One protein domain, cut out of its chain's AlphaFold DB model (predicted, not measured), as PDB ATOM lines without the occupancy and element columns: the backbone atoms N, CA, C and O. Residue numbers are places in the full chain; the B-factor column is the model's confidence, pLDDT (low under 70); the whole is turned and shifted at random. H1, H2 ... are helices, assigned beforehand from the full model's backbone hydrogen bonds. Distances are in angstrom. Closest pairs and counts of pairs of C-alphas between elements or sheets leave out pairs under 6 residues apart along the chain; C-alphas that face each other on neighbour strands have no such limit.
ATOM      1  N   ASP A  22     -30.807  58.287  -5.017       84.25
ATOM      2  CA  ASP A  22     -31.873  59.009  -5.709       84.25
ATOM      3  C   ASP A  22     -33.051  58.073  -6.045       84.25
ATOM      4  O   ASP A  22     -32.922  56.844  -6.075       84.25
ATOM      5  N   SER A  23     -34.241  58.644  -6.256       85.31
ATOM      6  CA  SER A  23     -35.452  57.846  -6.493       85.31
ATOM      7  C   SER A  23     -35.317  56.914  -7.698       85.31
ATOM      8  O   SER A  23     -35.889  55.829  -7.683       85.31
ATOM      9  N   PHE A  24     -34.524  57.302  -8.701       86.62
ATOM     10  CA  PHE A  24     -34.240  56.473  -9.868       86.62
ATOM     11  C   PHE A  24     -33.445  55.223  -9.491       86.62
ATOM     12  O   PHE A  24     -33.870  54.111  -9.778       86.62
ATOM     13  N   THR A  25     -32.334  55.386  -8.779       85.56
ATOM     14  CA  THR A  25     -31.468  54.296  -8.320       85.56
ATOM     15  C   THR A  25     -32.222  53.358  -7.382       85.56
ATOM     16  O   THR A  25     -32.090  52.141  -7.493       85.56
ATOM     17  N   LYS A  26     -33.094  53.897  -6.519       84.88
ATOM     18  CA  LYS A  26     -33.998  53.092  -5.680       84.88
ATOM     19  C   LYS A  26     -34.954  52.243  -6.520       84.88
ATOM     20  O   LYS A  26     -35.080  51.045  -6.273       84.88
ATOM     21  N   GLY A  27     -35.595  52.851  -7.519       82.19
ATOM     22  CA  GLY A  27     -36.468  52.146  -8.456       82.19
ATOM     23  C   GLY A  27     -35.723  51.055  -9.218       82.19
ATOM     24  O   GLY A  27     -36.177  49.915  -9.252       82.19
ATOM     25  N   PHE A  28     -34.544  51.385  -9.753       91.50
ATOM     26  CA  PHE A  28     -33.669  50.467 -10.481       91.50
ATOM     27  C   PHE A  28     -33.300  49.247  -9.651       91.50
ATOM     28  O   PHE A  28     -33.559  48.122 -10.076       91.50
ATOM     29  N   ASN A  29     -32.763  49.466  -8.449       87.44
ATOM     30  CA  ASN A  29     -32.354  48.383  -7.564       87.44
ATOM     31  C   ASN A  29     -33.536  47.468  -7.236       87.44
ATOM     32  O   ASN A  29     -33.374  46.251  -7.245       87.44
ATOM     33  N   LYS A  30     -34.733  48.027  -7.010       86.62
ATOM     34  CA  LYS A  30     -35.929  47.222  -6.746       86.62
ATOM     35  C   LYS A  30     -36.353  46.390  -7.959       86.62
ATOM     36  O   LYS A  30     -36.513  45.182  -7.821       86.62
ATOM     37  N   GLY A  31     -36.483  47.007  -9.135       80.31
ATOM     38  CA  GLY A  31     -36.904  46.308 -10.354       80.31
ATOM     39  C   GLY A  31     -35.915  45.227 -10.791       80.31
ATOM     40  O   GLY A  31     -36.322  44.135 -11.183       80.31
ATOM     41  N   PHE A  32     -34.614  45.497 -10.665       87.31
ATOM     42  CA  PHE A  32     -33.570  44.517 -10.962       87.31
ATOM     43  C   PHE A  32     -33.618  43.332  -9.988       87.31
ATOM     44  O   PHE A  32     -33.570  42.178 -10.415       87.31
ATOM     45  N   LYS A  33     -33.751  43.627  -8.687       87.00
ATOM     46  CA  LYS A  33     -33.806  42.632  -7.614       87.00
ATOM     47  C   LYS A  33     -34.995  41.685  -7.768       87.00
ATOM     48  O   LYS A  33     -34.786  40.484  -7.881       87.00
ATOM     49  N   GLU A  34     -36.209  42.228  -7.837       85.25
ATOM     50  CA  GLU A  34     -37.443  41.436  -7.940       85.25
ATOM     51  C   GLU A  34     -37.429  40.537  -9.183       85.25
ATOM     52  O   GLU A  34     -37.720  39.351  -9.091       85.25
ATOM     53  N   THR A  35     -36.970  41.060 -10.326       83.19
ATOM     54  CA  THR A  35     -36.882  40.273 -11.569       83.19
ATOM     55  C   THR A  35     -35.888  39.108 -11.457       83.19
ATOM     56  O   THR A  35     -36.109  38.041 -12.030       83.19
ATOM     57  N   CYS A  36     -34.771  39.301 -10.748       79.00
ATOM     58  CA  CYS A  36     -33.777  38.249 -10.535       79.00
ATOM     59  C   CYS A  36     -34.235  37.218  -9.490       79.00
ATOM     60  O   CYS A  36     -34.024  36.021  -9.706       79.00
ATOM     61  N   ASP A  37     -34.892  37.663  -8.414       78.50
ATOM     62  CA  ASP A  37     -35.492  36.797  -7.390       78.50
ATOM     63  C   ASP A  37     -36.587  35.902  -8.003       78.50
ATOM     64  O   ASP A  37     -36.567  34.686  -7.803       78.50
ATOM     65  N   ASP A  38     -37.468  36.463  -8.840       77.31
ATOM     66  CA  ASP A  38     -38.513  35.723  -9.567       77.31
ATOM     67  C   ASP A  38     -37.936  34.667 -10.520       77.31
ATOM     68  O   ASP A  38     -38.535  33.617 -10.766       77.31
ATOM     69  N   ALA A  39     -36.743  34.928 -11.058       74.88
ATOM     70  CA  ALA A  39     -36.013  33.990 -11.900       74.88
ATOM     71  C   ALA A  39     -35.165  32.978 -11.102       74.88
ATOM     72  O   ALA A  39     -34.504  32.137 -11.715       74.88
ATOM     73  N   GLY A  40     -35.190  33.033  -9.765       83.00
ATOM     74  CA  GLY A  40     -34.505  32.098  -8.872       83.00
ATOM     75  C   GLY A  40     -33.012  32.370  -8.665       83.00
ATOM     76  O   GLY A  40     -32.295  31.488  -8.190       83.00
ATOM     77  N   PHE A  41     -32.512  33.557  -9.014       77.69
ATOM     78  CA  PHE A  41     -31.122  33.934  -8.752       77.69
ATOM     79  C   PHE A  41     -30.980  34.432  -7.314       77.69
ATOM     80  O   PHE A  41     -31.817  35.182  -6.841       77.69
ATOM     81  N   GLN A  42     -29.901  34.055  -6.622       72.38
ATOM     82  CA  GLN A  42     -29.633  34.504  -5.243       72.38
ATOM     83  C   GLN A  42     -28.432  35.458  -5.129       72.38
ATOM     84  O   GLN A  42     -28.247  36.104  -4.103       72.38
ATOM     85  N   SER A  43     -27.614  35.566  -6.181       75.81
ATOM     86  CA  SER A  43     -26.432  36.436  -6.217       75.81
ATOM     87  C   SER A  43     -26.348  37.151  -7.561       75.81
ATOM     88  O   SER A  43     -25.841  36.601  -8.538       75.81
ATOM     89  N   TYR A  44     -26.868  38.377  -7.609       72.94
ATOM     90  CA  TYR A  44     -27.020  39.133  -8.857       72.94
ATOM     91  C   TYR A  44     -26.729  40.639  -8.725       72.94
ATOM     92  O   TYR A  44     -26.759  41.358  -9.721       72.94
ATOM     93  N   SER A  45     -26.408  41.134  -7.523       67.50
ATOM     94  CA  SER A  45     -26.281  42.573  -7.229       67.50
ATOM     95  C   SER A  45     -25.238  43.312  -8.075       67.50
ATOM     96  O   SER A  45     -25.345  44.520  -8.240       67.50
ATOM     97  N   ASN A  46     -24.251  42.599  -8.622       74.88
ATOM     98  CA  ASN A  46     -23.146  43.182  -9.390       74.88
ATOM     99  C   ASN A  46     -23.392  43.196 -10.909       74.88
ATOM    100  O   ASN A  46     -22.509  43.605 -11.656       74.88
ATOM    101  N   TYR A  47     -24.547  42.711 -11.379       78.81
ATOM    102  CA  TYR A  47     -24.846  42.589 -12.812       78.81
ATOM    103  C   TYR A  47     -25.777  43.678 -13.351       78.81
ATOM    104  O   TYR A  47     -26.032  43.708 -14.554       78.81
ATOM    105  N   GLY A  48     -26.286  44.548 -12.477       83.44
ATOM    106  CA  GLY A  48     -27.062  45.722 -12.855       83.44
ATOM    107  C   GLY A  48     -26.297  46.999 -12.533       83.44
ATOM    108  O   GLY A  48     -25.750  47.127 -11.438       83.44
ATOM    109  N   ASP A  49     -26.299  47.957 -13.458       85.81
ATOM    110  CA  ASP A  49     -25.771  49.301 -13.229       85.81
ATOM    111  C   ASP A  49     -26.799  50.351 -13.664       85.81
ATOM    112  O   ASP A  49     -27.112  50.502 -14.850       85.81
ATOM    113  N   SER A  50     -27.319  51.114 -12.699       82.94
ATOM    114  CA  SER A  50     -28.301  52.169 -12.961       82.94
ATOM    115  C   SER A  50     -27.753  53.275 -13.870       82.94
ATOM    116  O   SER A  50     -28.536  53.969 -14.515       82.94
ATOM    117  N   ARG A  51     -26.426  53.426 -13.973       82.62
ATOM    118  CA  ARG A  51     -25.764  54.414 -14.844       82.62
ATOM    119  C   ARG A  51     -25.803  54.026 -16.319       82.62
ATOM    120  O   ARG A  51     -25.702  54.902 -17.171       82.62
ATOM    121  N   GLU A  52     -25.973  52.740 -16.627       81.00
ATOM    122  CA  GLU A  52     -26.153  52.260 -18.005       81.00
ATOM    123  C   GLU A  52     -27.567  52.535 -18.538       81.00
ATOM    124  O   GLU A  52     -27.844  52.381 -19.731       81.00
ATOM    125  N   CYS A  53     -28.480  52.974 -17.673       78.44
ATOM    126  CA  CYS A  53     -29.776  53.476 -18.085       78.44
ATOM    127  C   CYS A  53     -29.627  54.896 -18.638       78.44
ATOM    128  O   CYS A  53     -29.185  55.803 -17.931       78.44
ATOM    129  N   GLN A  54     -30.071  55.129 -19.875       61.75
ATOM    130  CA  GLN A  54     -30.251  56.492 -20.376       61.75
ATOM    131  C   GLN A  54     -31.396  57.163 -19.605       61.75
ATOM    132  O   GLN A  54     -32.557  57.097 -19.999       61.75
ATOM    133  N   SER A  55     -31.078  57.803 -18.482       57.84
ATOM    134  CA  SER A  55     -31.992  58.731 -17.827       57.84
ATOM    135  C   SER A  55     -31.909  60.059 -18.567       57.84
ATOM    136  O   SER A  55     -30.993  60.858 -18.363       57.84
ATOM    137  N   THR A  56     -32.865  60.322 -19.451       53.03
ATOM    138  CA  THR A  56     -33.106  61.699 -19.865       53.03
ATOM    139  C   THR A  56     -33.648  62.430 -18.631       53.03
ATOM    140  O   THR A  56     -34.606  61.995 -17.992       53.03
ATOM    141  N   LYS A  57     -33.000  63.523 -18.209       54.47
ATOM    142  CA  LYS A  57     -33.468  64.379 -17.103       54.47
ATOM    143  C   LYS A  57     -34.733  65.146 -17.536       54.47
ATOM    144  O   LYS A  57     -34.704  66.363 -17.642       54.47
ATOM    145  N   VAL A  58     -35.828  64.445 -17.837       58.03
ATOM    146  CA  VAL A  58     -37.025  65.030 -18.478       58.03
ATOM    147  C   VAL A  58     -37.927  65.749 -17.473       58.03
ATOM    148  O   VAL A  58     -38.597  66.711 -17.815       58.03
ATOM    149  N   TYR A  59     -37.899  65.353 -16.200       64.19
ATOM    150  CA  TYR A  59     -38.929  65.741 -15.227       64.19
ATOM    151  C   TYR A  59     -38.619  67.003 -14.409       64.19
ATOM    152  O   TYR A  59     -39.086  67.116 -13.282       64.19
ATOM    153  N   GLY A  60     -37.792  67.925 -14.911       56.56
ATOM    154  CA  GLY A  60     -37.287  69.065 -14.124       56.56
ATOM    155  C   GLY A  60     -38.369  69.943 -13.477       56.56
ATOM    156  O   GLY A  60     -38.160  70.423 -12.369       56.56
ATOM    157  N   ASN A  61     -39.531  70.082 -14.130       60.28
ATOM    158  CA  ASN A  61     -40.603  71.007 -13.735       60.28
ATOM    159  C   ASN A  61     -41.955  70.315 -13.467       60.28
ATOM    160  O   ASN A  61     -42.988  70.979 -13.413       60.28
ATOM    161  N   GLU A  62     -41.986  68.986 -13.349       67.06
ATOM    162  CA  GLU A  62     -43.242  68.240 -13.208       67.06
ATOM    163  C   GLU A  62     -43.608  67.982 -11.740       67.06
ATOM    164  O   GLU A  62     -42.744  67.794 -10.889       67.06
ATOM    165  N   THR A  63     -44.899  67.901 -11.421       62.84
ATOM    166  CA  THR A  63     -45.342  67.353 -10.131       62.84
ATOM    167  C   THR A  63     -45.025  65.848 -10.069       62.84
ATOM    168  O   THR A  63     -45.085  65.139 -11.076       62.84
ATOM    169  N   ASN A  64     -44.647  65.343  -8.889       74.50
ATOM    170  CA  ASN A  64     -44.282  63.935  -8.635       74.50
ATOM    171  C   ASN A  64     -43.007  63.425  -9.344       74.50
ATOM    172  O   ASN A  64     -42.888  62.237  -9.652       74.50
ATOM    173  N   VAL A  65     -42.003  64.292  -9.540       77.75
ATOM    174  CA  VAL A  65     -40.682  63.931 -10.109       77.75
ATOM    175  C   VAL A  65     -40.081  62.673  -9.479       77.75
ATOM    176  O   VAL A  65     -39.550  61.818 -10.186       77.75
ATOM    177  N   ALA A  66     -40.152  62.552  -8.151       77.56
ATOM    178  CA  ALA A  66     -39.577  61.430  -7.419       77.56
ATOM    179  C   ALA A  66     -40.225  60.090  -7.802       77.56
ATOM    180  O   ALA A  66     -39.512  59.110  -8.010       77.56
ATOM    181  N   GLU A  67     -41.551  60.055  -7.944       74.69
ATOM    182  CA  GLU A  67     -42.303  58.853  -8.313       74.69
ATOM    183  C   GLU A  67     -42.060  58.467  -9.778       74.69
ATOM    184  O   GLU A  67     -41.812  57.301 -10.084       74.69
ATOM    185  N   LYS A  68     -42.027  59.451 -10.686       75.19
ATOM    186  CA  LYS A  68     -41.719  59.210 -12.106       75.19
ATOM    187  C   LYS A  68     -40.299  58.683 -12.298       75.19
ATOM    188  O   LYS A  68     -40.105  57.681 -12.980       75.19
ATOM    189  N   ARG A  69     -39.319  59.295 -11.621       79.19
ATOM    190  CA  ARG A  69     -37.928  58.814 -11.609       79.19
ATOM    191  C   ARG A  69     -37.827  57.402 -11.050       79.19
ATOM    192  O   ARG A  69     -37.090  56.593 -11.598       79.19
ATOM    193  N   TYR A  70     -38.579  57.097  -9.997       83.44
ATOM    194  CA  TYR A  70     -38.633  55.752  -9.438       83.44
ATOM    195  C   TYR A  70     -39.204  54.730 -10.427       83.44
ATOM    196  O   TYR A  70     -38.605  53.676 -10.626       83.44
ATOM    197  N   ALA A  71     -40.313  55.043 -11.100       74.81
ATOM    198  CA  ALA A  71     -40.914  54.159 -12.096       74.81
ATOM    199  C   ALA A  71     -39.986  53.914 -13.304       74.81
ATOM    200  O   ALA A  71     -39.901  52.789 -13.798       74.81
ATOM    201  N   ASP A  72     -39.265  54.940 -13.762       77.94
ATOM    202  CA  ASP A  72     -38.255  54.802 -14.818       77.94
ATOM    203  C   ASP A  72     -37.074  53.943 -14.391       77.94
ATOM    204  O   ASP A  72     -36.666  53.045 -15.131       77.94
ATOM    205  N   GLY A  73     -36.565  54.182 -13.181       81.25
ATOM    206  CA  GLY A  73     -35.539  53.348 -12.577       81.25
ATOM    207  C   GLY A  73     -35.979  51.891 -12.570       81.25
ATOM    208  O   GLY A  73     -35.277  51.035 -13.101       81.25
ATOM    209  N   TYR A  74     -37.187  51.626 -12.066       81.88
ATOM    210  CA  TYR A  74     -37.767  50.286 -11.993       81.88
ATOM    211  C   TYR A  74     -37.827  49.601 -13.358       81.88
ATOM    212  O   TYR A  74     -37.330  48.485 -13.506       81.88
ATOM    213  N   ARG A  75     -38.352  50.285 -14.383       80.56
ATOM    214  CA  ARG A  75     -38.393  49.759 -15.757       80.56
ATOM    215  C   ARG A  75     -37.006  49.409 -16.287       80.56
ATOM    216  O   ARG A  75     -36.841  48.352 -16.894       80.56
ATOM    217  N   CYS A  76     -36.016  50.270 -16.056       83.75
ATOM    218  CA  CYS A  76     -34.658  49.985 -16.500       83.75
ATOM    219  C   CYS A  76     -34.040  48.794 -15.748       83.75
ATOM    220  O   CYS A  76     -33.412  47.938 -16.373       83.75
ATOM    221  N   GLY A  77     -34.271  48.696 -14.435       82.81
ATOM    222  CA  GLY A  77     -33.831  47.567 -13.612       82.81
ATOM    223  C   GLY A  77     -34.370  46.234 -14.130       82.81
ATOM    224  O   GLY A  77     -33.597  45.302 -14.344       82.81
ATOM    225  N   VAL A  78     -35.669  46.173 -14.442       80.19
ATOM    226  CA  VAL A  78     -36.304  44.994 -15.059       80.19
ATOM    227  C   VAL A  78     -35.639  44.645 -16.396       80.19
ATOM    228  O   VAL A  78     -35.278  43.493 -16.635       80.19
ATOM    229  N   GLN A  79     -35.426  45.629 -17.275       80.75
ATOM    230  CA  GLN A  79     -34.816  45.390 -18.588       80.75
ATOM    231  C   GLN A  79     -33.384  44.852 -18.497       80.75
ATOM    232  O   GLN A  79     -33.024  43.935 -19.241       80.75
ATOM    233  N   GLN A  80     -32.554  45.405 -17.610       87.62
ATOM    234  CA  GLN A  80     -31.192  44.907 -17.414       87.62
ATOM    235  C   GLN A  80     -31.180  43.509 -16.781       87.62
ATOM    236  O   GLN A  80     -30.413  42.656 -17.231       87.62
ATOM    237  N   ALA A  81     -32.063  43.231 -15.815       81.88
ATOM    238  CA  ALA A  81     -32.190  41.905 -15.211       81.88
ATOM    239  C   ALA A  81     -32.581  40.838 -16.245       81.88
ATOM    240  O   ALA A  81     -31.959  39.779 -16.305       81.88
ATOM    241  N   LEU A  82     -33.535  41.131 -17.136       78.12
ATOM    242  CA  LEU A  82     -33.913  40.221 -18.225       78.12
ATOM    243  C   LEU A  82     -32.732  39.910 -19.158       78.12
ATOM    244  O   LEU A  82     -32.502  38.744 -19.487       78.12
ATOM    245  N   LYS A  83     -31.932  40.923 -19.526       84.56
ATOM    246  CA  LYS A  83     -30.710  40.734 -20.330       84.56
ATOM    247  C   LYS A  83     -29.673  39.874 -19.609       84.56
ATOM    248  O   LYS A  83     -29.026  39.034 -20.236       84.56
ATOM    249  N   PHE A  84     -29.494  40.081 -18.305       85.50
ATOM    250  CA  PHE A  84     -28.607  39.265 -17.478       85.50
ATOM    251  C   PHE A  84     -29.057  37.794 -17.456       85.50
ATOM    252  O   PHE A  84     -28.260  36.907 -17.772       85.50
ATOM    253  N   ILE A  85     -30.338  37.539 -17.176       83.31
ATOM    254  CA  ILE A  85     -30.927  36.192 -17.126       83.31
ATOM    255  C   ILE A  85     -30.763  35.473 -18.471       83.31
ATOM    256  O   ILE A  85     -30.403  34.295 -18.516       83.31
ATOM    257  N   GLU A  86     -31.003  36.171 -19.580       82.12
ATOM    258  CA  GLU A  86     -30.849  35.609 -20.921       82.12
ATOM    259  C   GLU A  86     -29.390  35.236 -21.228       82.12
ATOM    260  O   GLU A  86     -29.116  34.122 -21.686       82.12
ATOM    261  N   LYS A  87     -28.435  36.126 -20.915       83.75
ATOM    262  CA  LYS A  87     -26.997  35.837 -21.052       83.75
ATOM    263  C   LYS A  87     -26.595  34.607 -20.241       83.75
ATOM    264  O   LYS A  87     -25.886  33.748 -20.766       83.75
ATOM    265  N   TRP A  88     -27.074  34.494 -19.004       83.25
ATOM    266  CA  TRP A  88     -26.774  33.362 -18.130       83.25
ATOM    267  C   TRP A  88     -27.325  32.041 -18.688       83.25
ATOM    268  O   TRP A  88     -26.574  31.079 -18.858       83.25
ATOM    269  N   LYS A  89     -28.600  32.015 -19.104       78.38
ATOM    270  CA  LYS A  89     -29.229  30.831 -19.727       78.38
ATOM    271  C   LYS A  89     -28.485  30.371 -20.982       78.38
ATOM    272  O   LYS A  89     -28.343  29.173 -21.225       78.38
TER     273      LYS A  89
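What this domain is: This is residues 22 to 89 of the 395 residues of an uncharacterized protein of Flavobacterium sp. (UniProt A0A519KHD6). Two helices, H2 and the shorter H1, lie side by side at a slant and run the same way, and a long link, residues 39 to 64, runs back from the end of H1 to the beginning of H2. The printed part has 68 residues with two named helices, H1 then H2, and no named strand: the class is all helix. It is compact, with a radius of gyration of the C-alphas of 12.4 A, and a rod in outline, spanning 42 by 17 by 15 A.

How they stand to each other: H2, residues 65 to 89, touches H1, residues 23 to 38; their closest C-alphas, those of Phe 28 and Gly 73, are 4.0 A apart. They run the same way at a shallow tilt of 34 degrees, only just short of steep. In both, every O i to N i+4 pair is within hydrogen-bond range.

Where its parts are: H2 measures 36.3 A from C-alpha 65 to C-alpha 89 at (-29.229, 30.831, -19.727). H1 measures 22.5 A and begins with C-alpha 23 at (-35.452, 57.846, -6.493).

The domain as a whole: The C-alphas farthest apart, Asn 61 and Lys 89, are 42.2 A apart. The printed part has no cut. Residue 45 and residues 54 to 63 have pLDDT under 70.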